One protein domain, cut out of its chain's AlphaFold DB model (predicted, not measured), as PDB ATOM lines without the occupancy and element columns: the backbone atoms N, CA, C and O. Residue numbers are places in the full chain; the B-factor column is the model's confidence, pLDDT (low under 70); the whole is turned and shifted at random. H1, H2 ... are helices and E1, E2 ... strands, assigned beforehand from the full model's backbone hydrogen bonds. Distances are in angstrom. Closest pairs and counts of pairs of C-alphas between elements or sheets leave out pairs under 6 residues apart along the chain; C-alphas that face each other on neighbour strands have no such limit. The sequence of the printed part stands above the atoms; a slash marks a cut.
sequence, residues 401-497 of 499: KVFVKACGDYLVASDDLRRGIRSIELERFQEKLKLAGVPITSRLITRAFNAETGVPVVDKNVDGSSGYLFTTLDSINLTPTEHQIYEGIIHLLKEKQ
ATOM      1  N   LYS A 401     196.232 228.597 205.167       90.62
ATOM      2  CA  LYS A 401     197.620 228.222 205.484       90.62
ATOM      3  C   LYS A 401     198.202 227.180 204.531       90.62
ATOM      4  O   LYS A 401     199.376 227.274 204.188       90.62
ATOM      5  N   VAL A 402     197.380 226.235 204.070       91.06
ATOM      6  CA  VAL A 402     197.794 225.176 203.137       91.06
ATOM      7  C   VAL A 402     198.071 225.786 201.769       91.06
ATOM      8  O   VAL A 402     199.119 225.540 201.181       91.06
ATOM      9  N   PHE A 403     197.169 226.656 201.307       91.94
ATOM     10  CA  PHE A 403     197.320 227.392 200.055       91.94
ATOM     11  C   PHE A 403     198.572 228.279 200.030       91.94
ATOM     12  O   PHE A 403     199.352 228.213 199.081       91.94
ATOM     13  N   VAL A 404     198.783 229.093 201.072       90.69
ATOM     14  CA  VAL A 404     199.935 230.008 201.141       90.69
ATOM     15  C   VAL A 404     201.249 229.228 201.200       90.69
ATOM     16  O   VAL A 404     202.196 229.611 200.514       90.69
ATOM     17  N   LYS A 405     201.297 228.121 201.956       90.94
ATOM     18  CA  LYS A 405     202.468 227.240 201.996       90.94
ATOM     19  C   LYS A 405     202.756 226.612 200.630       90.94
ATOM     20  O   LYS A 405     203.868 226.755 200.142       90.94
ATOM     21  N   ALA A 406     201.756 226.015 199.980       90.31
ATOM     22  CA  ALA A 406     201.921 225.398 198.660       90.31
ATOM     23  C   ALA A 406     202.421 226.394 197.602       90.31
ATOM     24  O   ALA A 406     203.350 226.097 196.859       90.31
ATOM     25  N   CYS A 407     201.860 227.606 197.560       88.94
ATOM     26  CA  CYS A 407     202.327 228.635 196.628       88.94
ATOM     27  C   CYS A 407     203.759 229.096 196.938       88.94
ATOM     28  O   CYS A 407     204.521 229.380 196.017       88.94
ATOM     29  N   GLY A 408     204.114 229.192 198.223       88.19
ATOM     30  CA  GLY A 408     205.466 229.532 198.654       88.19
ATOM     31  C   GLY A 408     206.483 228.480 198.226       88.19
ATOM     32  O   GLY A 408     207.440 228.816 197.537       88.19
ATOM     33  N   ASP A 409     206.232 227.217 198.563       87.31
ATOM     34  CA  ASP A 409     207.132 226.097 198.269       87.31
ATOM     35  C   ASP A 409     207.275 225.873 196.751       87.31
ATOM     36  O   ASP A 409     208.373 225.624 196.256       87.31
ATOM     37  N   TYR A 410     206.187 226.060 195.989       86.62
ATOM     38  CA  TYR A 410     206.224 226.057 194.523       86.62
ATOM     39  C   TYR A 410     207.165 227.134 193.959       86.62
ATOM     40  O   TYR A 410     207.923 226.859 193.032       86.62
ATOM     41  N   LEU A 411     207.150 228.348 194.524       82.06
ATOM     42  CA  LEU A 411     208.037 229.428 194.087       82.06
ATOM     43  C   LEU A 411     209.498 229.200 194.495       82.06
ATOM     44  O   LEU A 411     210.387 229.537 193.716       82.06
ATOM     45  N   VAL A 412     209.760 228.615 195.668       81.50
ATOM     46  CA  VAL A 412     211.128 228.244 196.086       81.50
ATOM     47  C   VAL A 412     211.738 227.252 195.100       81.50
ATOM     48  O   VAL A 412     212.879 227.421 194.685       81.50
ATOM     49  N   ALA A 413     210.964 226.252 194.676       73.94
ATOM     50  CA  ALA A 413     211.414 225.249 193.713       73.94
ATOM     51  C   ALA A 413     211.663 225.809 192.298       73.94
ATOM     52  O   ALA A 413     212.314 225.149 191.496       73.94
ATOM     53  N   SER A 414     211.160 227.010 191.985       67.88
ATOM     54  CA  SER A 414     211.340 227.669 190.680       67.88
ATOM     55  C   SER A 414     212.609 228.534 190.561       67.88
ATOM     56  O   SER A 414     212.769 229.232 189.566       67.88
ATOM     57  N   ASP A 415     213.497 228.459 191.560       56.16
ATOM     58  CA  ASP A 415     214.867 228.999 191.595       56.16
ATOM     59  C   ASP A 415     215.014 230.484 191.220       56.16
ATOM     60  O   ASP A 415     215.663 230.882 190.253       56.16
ATOM     61  N   ASP A 416     214.411 231.335 192.044       55.66
ATOM     62  CA  ASP A 416     214.602 232.777 191.987       55.66
ATOM     63  C   ASP A 416     215.185 233.218 193.340       55.66
ATOM     64  O   ASP A 416     214.760 232.715 194.380       55.66
ATOM     65  N   LEU A 417     216.146 234.152 193.353       58.69
ATOM     66  CA  LEU A 417     216.894 234.672 194.527       58.69
ATOM     67  C   LEU A 417     216.011 235.400 195.581       58.69
ATOM     68  O   LEU A 417     216.469 236.280 196.319       58.69
ATOM     69  N   ARG A 418     214.722 235.073 195.620       70.56
ATOM     70  CA  ARG A 418     213.648 235.680 196.390       70.56
ATOM     71  C   ARG A 418     213.717 235.283 197.848       70.56
ATOM     72  O   ARG A 418     214.112 234.181 198.223       70.56
ATOM     73  N   ARG A 419     213.259 236.201 198.692       77.44
ATOM     74  CA  ARG A 419     213.206 235.989 200.144       77.44
ATOM     75  C   ARG A 419     211.838 235.499 200.621       77.44
ATOM     76  O   ARG A 419     211.708 235.089 201.775       77.44
ATOM     77  N   GLY A 420     210.821 235.536 199.760       84.69
ATOM     78  CA  GLY A 420     209.467 235.103 200.088       84.69
ATOM     79  C   GLY A 420     208.461 235.259 198.947       84.69
ATOM     80  O   GLY A 420     208.815 235.591 197.819       84.69
ATOM     81  N   ILE A 421     207.182 235.061 199.271       85.94
ATOM     82  CA  ILE A 421     206.039 235.227 198.362       85.94
ATOM     83  C   ILE A 421     205.294 236.537 198.641       85.94
ATOM     84  O   ILE A 421     204.936 236.833 199.786       85.94
ATOM     85  N   ARG A 422     205.015 237.336 197.604       87.00
ATOM     86  CA  ARG A 422     204.308 238.621 197.746       87.00
ATOM     87  C   ARG A 422     202.799 238.416 197.830       87.00
ATOM     88  O   ARG A 422     202.225 237.541 197.185       87.00
ATOM     89  N   SER A 423     202.105 239.293 198.556       85.06
ATOM     90  CA  SER A 423     200.646 239.195 198.722       85.06
ATOM     91  C   SER A 423     199.873 239.298 197.399       85.06
ATOM     92  O   SER A 423     198.817 238.686 197.269       85.06
ATOM     93  N   ILE A 424     200.397 240.036 196.413       83.88
ATOM     94  CA  ILE A 424     199.797 240.144 195.073       83.88
ATOM     95  C   ILE A 424     199.917 238.840 194.270       83.88
ATOM     96  O   ILE A 424     199.075 238.552 193.427       83.88
ATOM     97  N   GLU A 425     200.946 238.031 194.529       86.75
ATOM     98  CA  GLU A 425     201.146 236.744 193.854       86.75
ATOM     99  C   GLU A 425     200.168 235.705 194.390       86.75
ATOM    100  O   GLU A 425     199.559 234.982 193.609       86.75
ATOM    101  N   LEU A 426     199.926 235.709 195.704       88.50
ATOM    102  CA  LEU A 426     198.879 234.895 196.324       88.50
ATOM    103  C   LEU A 426     197.492 235.200 195.747       88.50
ATOM    104  O   LEU A 426     196.722 234.285 195.476       88.50
ATOM    105  N   GLU A 427     197.179 236.476 195.523       88.88
ATOM    106  CA  GLU A 427     195.925 236.888 194.882       88.88
ATOM    107  C   GLU A 427     195.823 236.340 193.450       88.88
ATOM    108  O   GLU A 427     194.828 235.702 193.111       88.88
ATOM    109  N   ARG A 428     196.886 236.452 192.644       86.50
ATOM    110  CA  ARG A 428     196.913 235.893 191.279       86.50
ATOM    111  C   ARG A 428     196.807 234.367 191.249       86.50
ATOM    112  O   ARG A 428     196.089 233.817 190.414       86.50
ATOM    113  N   PHE A 429     197.501 233.669 192.151       87.94
ATOM    114  CA  PHE A 429     197.375 232.216 192.271       87.94
ATOM    115  C   PHE A 429     195.942 231.825 192.613       87.94
ATOM    116  O   PHE A 429     195.389 230.919 191.990       87.94
ATOM    117  N   GLN A 430     195.295 232.549 193.527       88.88
ATOM    118  CA  GLN A 430     193.915 232.264 193.885       88.88
ATOM    119  C   GLN A 430     192.925 232.591 192.757       88.88
ATOM    120  O   GLN A 430     191.989 231.824 192.535       88.88
ATOM    121  N   GLU A 431     193.125 233.668 191.994       84.81
ATOM    122  CA  GLU A 431     192.317 233.968 190.801       84.81
ATOM    123  C   GLU A 431     192.388 232.844 189.753       84.81
ATOM    124  O   GLU A 431     191.386 232.522 189.102       84.81
ATOM    125  N   LYS A 432     193.562 232.217 189.615       82.56
ATOM    126  CA  LYS A 432     193.829 231.145 188.647       82.56
ATOM    127  C   LYS A 432     193.317 229.779 189.109       82.56
ATOM    128  O   LYS A 432     192.767 229.014 188.307       82.56
ATOM    129  N   LEU A 433     193.515 229.457 190.386       82.31
ATOM    130  CA  LEU A 433     193.149 228.164 190.965       82.31
ATOM    131  C   LEU A 433     191.685 228.111 191.410       82.31
ATOM    132  O   LEU A 433     191.072 227.054 191.306       82.31
ATOM    133  N   LYS A 434     191.111 229.244 191.837       84.12
ATOM    134  CA  LYS A 434     189.722 229.376 192.310       84.12
ATOM    135  C   LYS A 434     189.376 228.387 193.429       84.12
ATOM    136  O   LYS A 434     188.290 227.806 193.431       84.12
ATOM    137  N   LEU A 435     190.291 228.203 194.383       82.81
ATOM    138  CA  LEU A 435     190.121 227.243 195.474       82.81
ATOM    139  C   LEU A 435     188.978 227.672 196.403       82.81
ATOM    140  O   LEU A 435     188.951 228.806 196.892       82.81
ATOM    141  N   ALA A 436     188.039 226.771 196.682       80.69
ATOM    142  CA  ALA A 436     186.962 227.037 197.631       80.69
ATOM    143  C   ALA A 436     187.517 227.189 199.060       80.69
ATOM    144  O   ALA A 436     188.330 226.384 199.498       80.69
ATOM    145  N   GLY A 437     187.071 228.208 199.799       80.25
ATOM    146  CA  GLY A 437     187.523 228.480 201.173       80.25
ATOM    147  C   GLY A 437     188.673 229.484 201.282       80.25
ATOM    148  O   GLY A 437     188.760 230.182 202.290       80.25
ATOM    149  N   VAL A 438     189.471 229.656 200.223       85.44
ATOM    150  CA  VAL A 438     190.542 230.662 200.173       85.44
ATOM    151  C   VAL A 438     189.976 232.009 199.691       85.44
ATOM    152  O   VAL A 438     189.339 232.074 198.632       85.44
ATOM    153  N   PRO A 439     190.173 233.117 200.428       86.38
ATOM    154  CA  PRO A 439     189.710 234.432 199.989       86.38
ATOM    155  C   PRO A 439     190.424 234.902 198.719       86.38
ATOM    156  O   PRO A 439     191.591 234.607 198.533       86.38
ATOM    157  N   ILE A 440     189.755 235.685 197.868       80.50
ATOM    158  CA  ILE A 440     190.338 236.122 196.583       80.50
ATOM    159  C   ILE A 440     191.357 237.257 196.768       80.50
ATOM    160  O   ILE A 440     192.405 237.250 196.141       80.50
ATOM    161  N   THR A 441     191.080 238.224 197.649       85.12
ATOM    162  CA  THR A 441     191.932 239.418 197.772       85.12
ATOM    163  C   THR A 441     193.096 239.204 198.733       85.12
ATOM    164  O   THR A 441     192.923 238.662 199.829       85.12
ATOM    165  N   SER A 442     194.264 239.742 198.384       83.00
ATOM    166  CA  SER A 442     195.492 239.727 199.197       83.00
ATOM    167  C   SER A 442     195.280 240.113 200.670       83.00
ATOM    168  O   SER A 442     195.819 239.474 201.582       83.00
ATOM    169  N   ARG A 443     194.438 241.123 200.937       83.44
ATOM    170  CA  ARG A 443     194.082 241.564 202.300       83.44
ATOM    171  C   ARG A 443     193.314 240.500 203.088       83.44
ATOM    172  O   ARG A 443     193.537 240.353 204.290       83.44
ATOM    173  N   LEU A 444     192.384 239.797 202.446       84.50
ATOM    174  CA  LEU A 444     191.579 238.767 203.100       84.50
ATOM    175  C   LEU A 444     192.361 237.464 203.264       84.50
ATOM    176  O   LEU A 444     192.273 236.873 204.338       84.50
ATOM    177  N   ILE A 445     193.175 237.083 202.272       86.25
ATOM    178  CA  ILE A 445     194.120 235.959 202.373       86.25
ATOM    179  C   ILE A 445     195.011 236.164 203.592       86.25
ATOM    180  O   ILE A 445     195.111 235.296 204.449       86.25
ATOM    181  N   THR A 446     195.572 237.365 203.732       83.75
ATOM    182  CA  THR A 446     196.418 237.713 204.875       83.75
ATOM    183  C   THR A 446     195.706 237.569 206.210       83.75
ATOM    184  O   THR A 446     196.238 237.002 207.161       83.75
ATOM    185  N   ARG A 447     194.475 238.077 206.298       83.12
ATOM    186  CA  ARG A 447     193.704 238.013 207.538       83.12
ATOM    187  C   ARG A 447     193.371 236.572 207.927       83.12
ATOM    188  O   ARG A 447     193.430 236.255 209.109       83.12
ATOM    189  N   ALA A 448     193.014 235.738 206.953       84.69
ATOM    190  CA  ALA A 448     192.697 234.335 207.181       84.69
ATOM    191  C   ALA A 448     193.954 233.531 207.544       84.69
ATOM    192  O   ALA A 448     193.961 232.835 208.554       84.69
ATOM    193  N   PHE A 449     195.053 233.725 206.813       86.69
ATOM    194  CA  PHE A 449     196.340 233.095 207.095       86.69
ATOM    195  C   PHE A 449     196.849 233.397 208.513       86.69
ATOM    196  O   PHE A 449     197.197 232.479 209.257       86.69
ATOM    197  N   ASN A 450     196.827 234.667 208.929       84.31
ATOM    198  CA  ASN A 450     197.254 235.061 210.274       84.31
ATOM    199  C   ASN A 450     196.334 234.487 211.362       84.31
ATOM    200  O   ASN A 450     196.802 234.142 212.445       84.31
ATOM    201  N   ALA A 451     195.030 234.377 211.086       84.94
ATOM    202  CA  ALA A 451     194.077 233.776 212.016       84.94
ATOM    203  C   ALA A 451     194.294 232.262 212.179       84.94
ATOM    204  O   ALA A 451     194.122 231.743 213.278       84.94
ATOM    205  N   GLU A 452     194.686 231.566 211.109       85.50
ATOM    206  CA  GLU A 452     194.924 230.118 211.116       85.50
ATOM    207  C   GLU A 452     196.280 229.724 211.722       85.50
ATOM    208  O   GLU A 452     196.398 228.657 212.319       85.50
ATOM    209  N   THR A 453     197.308 230.560 211.561       81.00
ATOM    210  CA  THR A 453     198.694 230.222 211.939       81.00
ATOM    211  C   THR A 453     199.190 230.948 213.188       81.00
ATOM    212  O   THR A 453     200.196 230.550 213.770       81.00
ATOM    213  N   GLY A 454     198.524 232.030 213.604       74.12
ATOM    214  CA  GLY A 454     199.014 232.902 214.672       74.12
ATOM    215  C   GLY A 454     200.255 233.722 214.288       74.12
ATOM    216  O   GLY A 454     200.815 234.402 215.146       74.12
ATOM    217  N   VAL A 455     200.683 233.687 213.018       70.12
ATOM    218  CA  VAL A 455     201.819 234.471 212.512       70.12
ATOM    219  C   VAL A 455     201.409 235.953 212.467       70.12
ATOM    220  O   VAL A 455     200.477 236.297 211.736       70.12
ATOM    221  N   PRO A 456     202.032 236.862 213.249       56.94
ATOM    222  CA  PRO A 456     201.358 238.122 213.563       56.94
ATOM    223  C   PRO A 456     201.457 239.205 212.481       56.94
ATOM    224  O   PRO A 456     200.651 240.135 212.506       56.94
ATOM    225  N   VAL A 457     202.417 239.157 211.547       60.50
ATOM    226  CA  VAL A 457     202.652 240.288 210.631       60.50
ATOM    227  C   VAL A 457     203.197 239.835 209.274       60.50
ATOM    228  O   VAL A 457     204.173 239.096 209.206       60.50
ATOM    229  N   VAL A 458     202.580 240.342 208.202       62.22
ATOM    230  CA  VAL A 458     203.112 240.326 206.830       62.22
ATOM    231  C   VAL A 458     204.437 241.077 206.806       62.22
ATOM    232  O   VAL A 458     204.481 242.243 207.212       62.22
ATOM    233  N   ASP A 459     205.506 240.449 206.322       70.31
ATOM    234  CA  ASP A 459     206.786 241.135 206.197       70.31
ATOM    235  C   ASP A 459     206.660 242.209 205.105       70.31
ATOM    236  O   ASP A 459     206.223 241.942 203.984       70.31
ATOM    237  N   LYS A 460     206.965 243.460 205.465       64.56
ATOM    238  CA  LYS A 460     206.837 244.621 204.572       64.56
ATOM    239  C   LYS A 460     207.982 244.723 203.561       64.56
ATOM    240  O   LYS A 460     207.921 245.593 202.698       64.56
ATOM    241  N   ASN A 461     208.997 243.870 203.685       66.94
ATOM    242  CA  ASN A 461     210.224 243.902 202.899       66.94
ATOM    243  C   ASN A 461     210.497 242.570 202.180       66.94
ATOM    244  O   ASN A 461     211.659 242.240 201.935       66.94
ATOM    245  N   VAL A 462     209.457 241.822 201.794       74.81
ATOM    246  CA  VAL A 462     209.613 240.705 200.849       74.81
ATOM    247  C   VAL A 462     209.834 241.293 199.462       74.81
ATOM    248  O   VAL A 462     208.891 241.725 198.798       74.81
ATOM    249  N   ASP A 463     211.105 241.399 199.078       68.31
ATOM    250  CA  ASP A 463     211.553 241.921 197.785       68.31
ATOM    251  C   ASP A 463     210.945 243.305 197.459       68.31
ATOM    252  O   ASP A 463     210.499 243.592 196.349       68.31
ATOM    253  N   GLY A 464     210.888 244.176 198.478       71.06
ATOM    254  CA  GLY A 464     210.348 245.540 198.381       71.06
ATOM    255  C   GLY A 464     208.816 245.636 198.411       71.06
ATOM    256  O   GLY A 464     208.263 246.692 198.104       71.06
ATOM    257  N   SER A 465     208.119 244.550 198.750       77.38
ATOM    258  CA  SER A 465     206.657 244.474 198.842       77.38
ATOM    259  C   SER A 465     206.196 243.755 200.115       77.38
ATOM    260  O   SER A 465     206.980 243.142 200.838       77.38
ATOM    261  N   SER A 466     204.892 243.820 200.394       80.81
ATOM    262  CA  SER A 466     204.277 243.049 201.474       80.81
ATOM    263  C   SER A 466     204.154 241.568 201.085       80.81
ATOM    264  O   SER A 466     203.622 241.266 200.013       80.81
ATOM    265  N   GLY A 467     204.603 240.653 201.945       85.00
ATOM    266  CA  GLY A 467     204.571 239.213 201.683       85.00
ATOM    267  C   GLY A 467     204.890 238.325 202.890       85.00
ATOM    268  O   GLY A 467     204.901 238.780 204.035       85.00
ATOM    269  N   TYR A 468     205.158 237.048 202.622       84.88
ATOM    270  CA  TYR A 468     205.582 236.058 203.614       84.88
ATOM    271  C   TYR A 468     206.949 235.500 203.246       84.88
ATOM    272  O   TYR A 468     207.139 235.040 202.123       84.88
ATOM    273  N   LEU A 469     207.891 235.530 204.189       83.56
ATOM    274  CA  LEU A 469     209.209 234.921 204.015       83.56
ATOM    275  C   LEU A 469     209.094 233.399 203.925       83.56
ATOM    276  O   LEU A 469     208.315 232.803 204.670       83.56
ATOM    277  N   PHE A 470     209.920 232.771 203.090       83.06
ATOM    278  CA  PHE A 470     209.935 231.308 202.966       83.06
ATOM    279  C   PHE A 470     210.272 230.621 204.292       83.06
ATOM    280  O   PHE A 470     209.563 229.710 204.707       83.06
ATOM    281  N   THR A 471     211.209 231.182 205.061       79.94
ATOM    282  CA  THR A 471     211.550 230.702 206.412       79.94
ATOM    283  C   THR A 471     210.356 230.678 207.369       79.94
ATOM    284  O   THR A 471     210.314 229.886 208.306       79.94
ATOM    285  N   THR A 472     209.378 231.566 207.169       80.69
ATOM    286  CA  THR A 472     208.139 231.577 207.954       80.69
ATOM    287  C   THR A 472     207.204 230.457 207.503       80.69
ATOM    288  O   THR A 472     206.558 229.827 208.339       80.69
ATOM    289  N   LEU A 473     207.145 230.178 206.200       83.44
ATOM    290  CA  LEU A 473     206.314 229.113 205.632       83.44
ATOM    291  C   LEU A 473     206.835 227.711 205.974       83.44
ATOM    292  O   LEU A 473     206.032 226.801 206.173       83.44
ATOM    293  N   ASP A 474     208.148 227.554 206.138       82.06
ATOM    294  CA  ASP A 474     208.779 226.299 206.576       82.06
ATOM    295  C   ASP A 474     208.361 225.885 207.991       82.06
ATOM    296  O   ASP A 474     208.321 224.702 208.319       82.06
ATOM    297  N   SER A 475     207.997 226.855 208.834       81.50
ATOM    298  CA  SER A 475     207.546 226.589 210.206       81.50
ATOM    299  C   SER A 475     206.103 226.069 210.300       81.50
ATOM    300  O   SER A 475     205.642 225.696 211.384       81.50
ATOM    301  N   ILE A 476     205.364 226.048 209.185       83.94
ATOM    302  CA  ILE A 476     203.957 225.646 209.157       83.94
ATOM    303  C   ILE A 476     203.861 224.125 209.076       83.94
ATOM    304  O   ILE A 476     204.155 223.511 208.051       83.94
ATOM    305  N   ASN A 477     203.344 223.528 210.145       84.50
ATOM    306  CA  ASN A 477     203.035 222.105 210.185       84.50
ATOM    307  C   ASN A 477     201.656 221.824 209.573       84.50
ATOM    308  O   ASN A 477     200.660 222.465 209.931       84.50
ATOM    309  N   LEU A 478     201.604 220.837 208.681       86.75
ATOM    310  CA  LEU A 478     200.377 220.353 208.055       86.75
ATOM    311  C   LEU A 478     199.942 219.037 208.702       86.75
ATOM    312  O   LEU A 478     200.753 218.147 208.951       86.75
ATOM    313  N   THR A 479     198.647 218.902 208.968       85.81
ATOM    314  CA  THR A 479     198.052 217.607 209.323       85.81
ATOM    315  C   THR A 479     198.057 216.660 208.113       85.81
ATOM    316  O   THR A 479     198.153 217.128 206.978       85.81
ATOM    317  N   PRO A 480     197.894 215.335 208.298       78.69
ATOM    318  CA  PRO A 480     197.866 214.389 207.178       78.69
ATOM    319  C   PRO A 480     196.837 214.734 206.088       78.69
ATOM    320  O   PRO A 480     197.127 214.614 204.902       78.69
ATOM    321  N   THR A 481     195.655 215.223 206.472       78.69
ATOM    322  CA  THR A 481     194.613 215.663 205.527       78.69
ATOM    323  C   THR A 481     194.999 216.953 204.803       78.69
ATOM    324  O   THR A 481     194.790 217.084 203.602       78.69
ATOM    325  N   GLU A 482     195.604 217.908 205.508       86.12
ATOM    326  CA  GLU A 482     196.097 219.151 204.904       86.12
ATOM    327  C   GLU A 482     197.258 218.903 203.943       86.12
ATOM    328  O   GLU A 482     197.394 219.615 202.953       86.12
ATOM    329  N   HIS A 483     198.064 217.875 204.206       83.88
ATOM    330  CA  HIS A 483     199.144 217.470 203.321       83.88
ATOM    331  C   HIS A 483     198.613 216.917 201.989       83.88
ATOM    332  O   HIS A 483     199.141 217.249 200.937       83.88
ATOM    333  N   GLN A 484     197.501 216.175 201.999       80.06
ATOM    334  CA  GLN A 484     196.847 215.733 200.757       80.06
ATOM    335  C   GLN A 484     196.338 216.915 199.917       80.06
ATOM    336  O   GLN A 484     196.501 216.928 198.700       80.06
ATOM    337  N   ILE A 485     195.766 217.931 200.568       84.25
ATOM    338  CA  ILE A 485     195.320 219.166 199.902       84.25
ATOM    339  C   ILE A 485     196.525 219.952 199.360       84.25
ATOM    340  O   ILE A 485     196.472 220.470 198.248       84.25
ATOM    341  N   TYR A 486     197.615 220.029 200.129       89.31
ATOM    342  CA  TYR A 486     198.870 220.664 199.722       89.31
ATOM    343  C   TYR A 486     199.423 220.053 198.428       89.31
ATOM    344  O   TYR A 486     199.654 220.788 197.469       89.31
ATOM    345  N   GLU A 487     199.554 218.725 198.368       82.44
ATOM    346  CA  GLU A 487     200.043 218.014 197.178       82.44
ATOM    347  C   GLU A 487     199.144 218.268 195.958       82.44
ATOM    348  O   GLU A 487     199.633 218.536 194.859       82.44
ATOM    349  N   GLY A 488     197.821 218.285 196.160       82.50
ATOM    350  CA  GLY A 488     196.858 218.631 195.114       82.50
ATOM    351  C   GLY A 488     197.039 220.051 194.564       82.50
ATOM    352  O   GLY A 488     196.985 220.264 193.353       82.50
ATOM    353  N   ILE A 489     197.309 221.035 195.429       85.62
ATOM    354  CA  ILE A 489     197.561 222.424 195.011       85.62
ATOM    355  C   ILE A 489     198.892 222.540 194.259       85.62
ATOM    356  O   ILE A 489     198.937 223.204 193.224       85.62
ATOM    357  N   ILE A 490     199.960 221.888 194.734       85.56
ATOM    358  CA  ILE A 490     201.259 221.850 194.038       85.56
ATOM    359  C   ILE A 490     201.099 221.261 192.633       85.56
ATOM    360  O   ILE A 490     201.619 221.823 191.669       85.56
ATOM    361  N   HIS A 491     200.340 220.173 192.502       80.62
ATOM    362  CA  HIS A 491     200.056 219.556 191.211       80.62
ATOM    363  C   HIS A 491     199.324 220.522 190.265       80.62
ATOM    364  O   HIS A 491     199.785 220.755 189.151       80.62
ATOM    365  N   LEU A 492     198.259 221.185 190.735       80.62
ATOM    366  CA  LEU A 492     197.527 222.182 189.940       80.62
ATOM    367  C   LEU A 492     198.385 223.381 189.514       80.62
ATOM    368  O   LEU A 492     198.178 223.945 188.436       80.62
ATOM    369  N   LEU A 493     199.315 223.812 190.370       83.31
ATOM    370  CA  LEU A 493     200.259 224.883 190.052       83.31
ATOM    371  C   LEU A 493     201.232 224.460 188.942       83.31
ATOM    372  O   LEU A 493     201.500 225.261 188.045       83.31
ATOM    373  N   LYS A 494     201.698 223.204 188.963       79.12
ATOM    374  CA  LYS A 494     202.553 222.619 187.918       79.12
ATOM    375  C   LYS A 494     201.810 222.443 186.592       79.12
ATOM    376  O   LYS A 494     202.282 222.946 185.576       79.12
ATOM    377  N   GLU A 495     200.629 221.816 186.606       75.69
ATOM    378  CA  GLU A 495     199.826 221.564 185.396       75.69
ATOM    379  C   GLU A 495     199.479 222.850 184.647       75.69
ATOM    380  O   GLU A 495     199.449 222.888 183.419       75.69
ATOM    381  N   LYS A 496     199.202 223.931 185.381       69.81
ATOM    382  CA  LYS A 496     198.770 225.173 184.749       69.81
ATOM    383  C   LYS A 496     199.913 226.080 184.263       69.81
ATOM    384  O   LYS A 496     199.532 227.137 183.756       69.81
ATOM    385  N   GLN A 497     201.202 225.697 184.414       56.19
ATOM    386  CA  GLN A 497     202.482 226.412 184.113       56.19
ATOM    387  C   GLN A 497     202.513 227.945 184.431       56.19
ATOM    388  O   GLN A 497     201.468 228.571 184.597       56.19
TER     389      GLN A 497
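This is residues 401 to 497 of the 499 residues of an uncharacterized protein of Acinetobacter haemolyticus (UniProt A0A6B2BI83). Helix H1 runs through the middle of a rounded body, with the longest helix, H5, packed slantwise on one side of it and a small three-stranded sheet, E1 E3 E2, on the other. H2 and H3, about perpendicular to each other, cover a further side of this core, and the short H4 follows E3 and packs on H1. The printed part has 97 residues, with five named helices and three named strands in the order H1 E1 H2 H3 E2 E3 H4 H5. The sheet runs E1 E3 E2, all antiparallel, and the class is mostly helix. The whole is compact, with a radius of gyration of the C-alphas of 12.3 A, and its C-alphas span 30 by 29 by 24 A.

The inner strand E3, residues 465 to 469, stands between the edge strands E1, residues 420 to 422, and E2, residues 459 to 462. Its pairing is staggered: residues 465 to 467 pair with E2 and residues 467 to 469 with E1. E2 and E3 form a hairpin, with N 459 and O 467 at 2.9 A and N 462 and O 465 at 3.0 A, within hydrogen-bond range. E1 and E3 are antiparallel at 141 degrees, with N 421 and O 468 within hydrogen-bond range at 2.9 A. H1, residues 401 to 412, is on the sheet, with the C-alphas of Gly 408 and Ile 421 the closest to E1 at 5.7 A; helix and sheet make two layers, a helix on one face of a sheet. H1 is the hub, touching four helices. H5, residues 480 to 495, touches it at a steep tilt of 44 degrees, the same way, the closest C-alphas being those of Ala 406 and Tyr 486, 5.7 A apart. H5 is not on the sheet. H4, residues 470 to 473, touches H1 at Lys 405 and Leu 473, whose C-alphas are 5.6 A apart, and only grazes the sheet. H3, residues 442 to 453, touches H1 with residues 449 to 453 alone, closest at the C-alphas of Phe 449 and Lys 401, 5.3 A; their lines are only just about perpendicular, at 70.4 degrees. H2, residues 423 to 433, stands up from the sheet, its line rising 72 degrees out of the local plane. H2 only just touches H1, with 3 pairs of C-alphas within 8 A, the closest being Leu 426 and Val 404 at 6.9 A. H2 and H3 touch about perpendicular, at 87 degrees, with the C-alphas of Glu 427 and Ser 442 closest at 5.2 A. E1, H2 H3 and E2 form a split strand-helix-strand unit, two strands running the same way with E3 between them, and its crossover is right-handed. In H1, H2, H3 and H5 every O i to N i+4 pair is within hydrogen-bond range; H4 is too short for such a pair.

E3 measures 11.2 A from first to last C-alpha, beginning at C-alpha 465 at (206.657, 244.474, 198.842). H1 measures 16.5 A and begins at C-alpha 401 at (197.620, 228.222, 205.484). H2 measures 15.4 A and H3 16.2 A. H5, 16 residues, measures 23.0 A and ends at C-alpha 495 at (199.826, 221.564, 185.396).

The two C-alphas farthest apart, those of Gly 464 and Pro 480, are 34.7 A from each other. The printed part has no cut, and no link is long. The mean pLDDT of the printed part is 80.7; 12 residues are under 70, namely 414 to 417, 456 to 458, 460 to 461, 463 and 496 to 497.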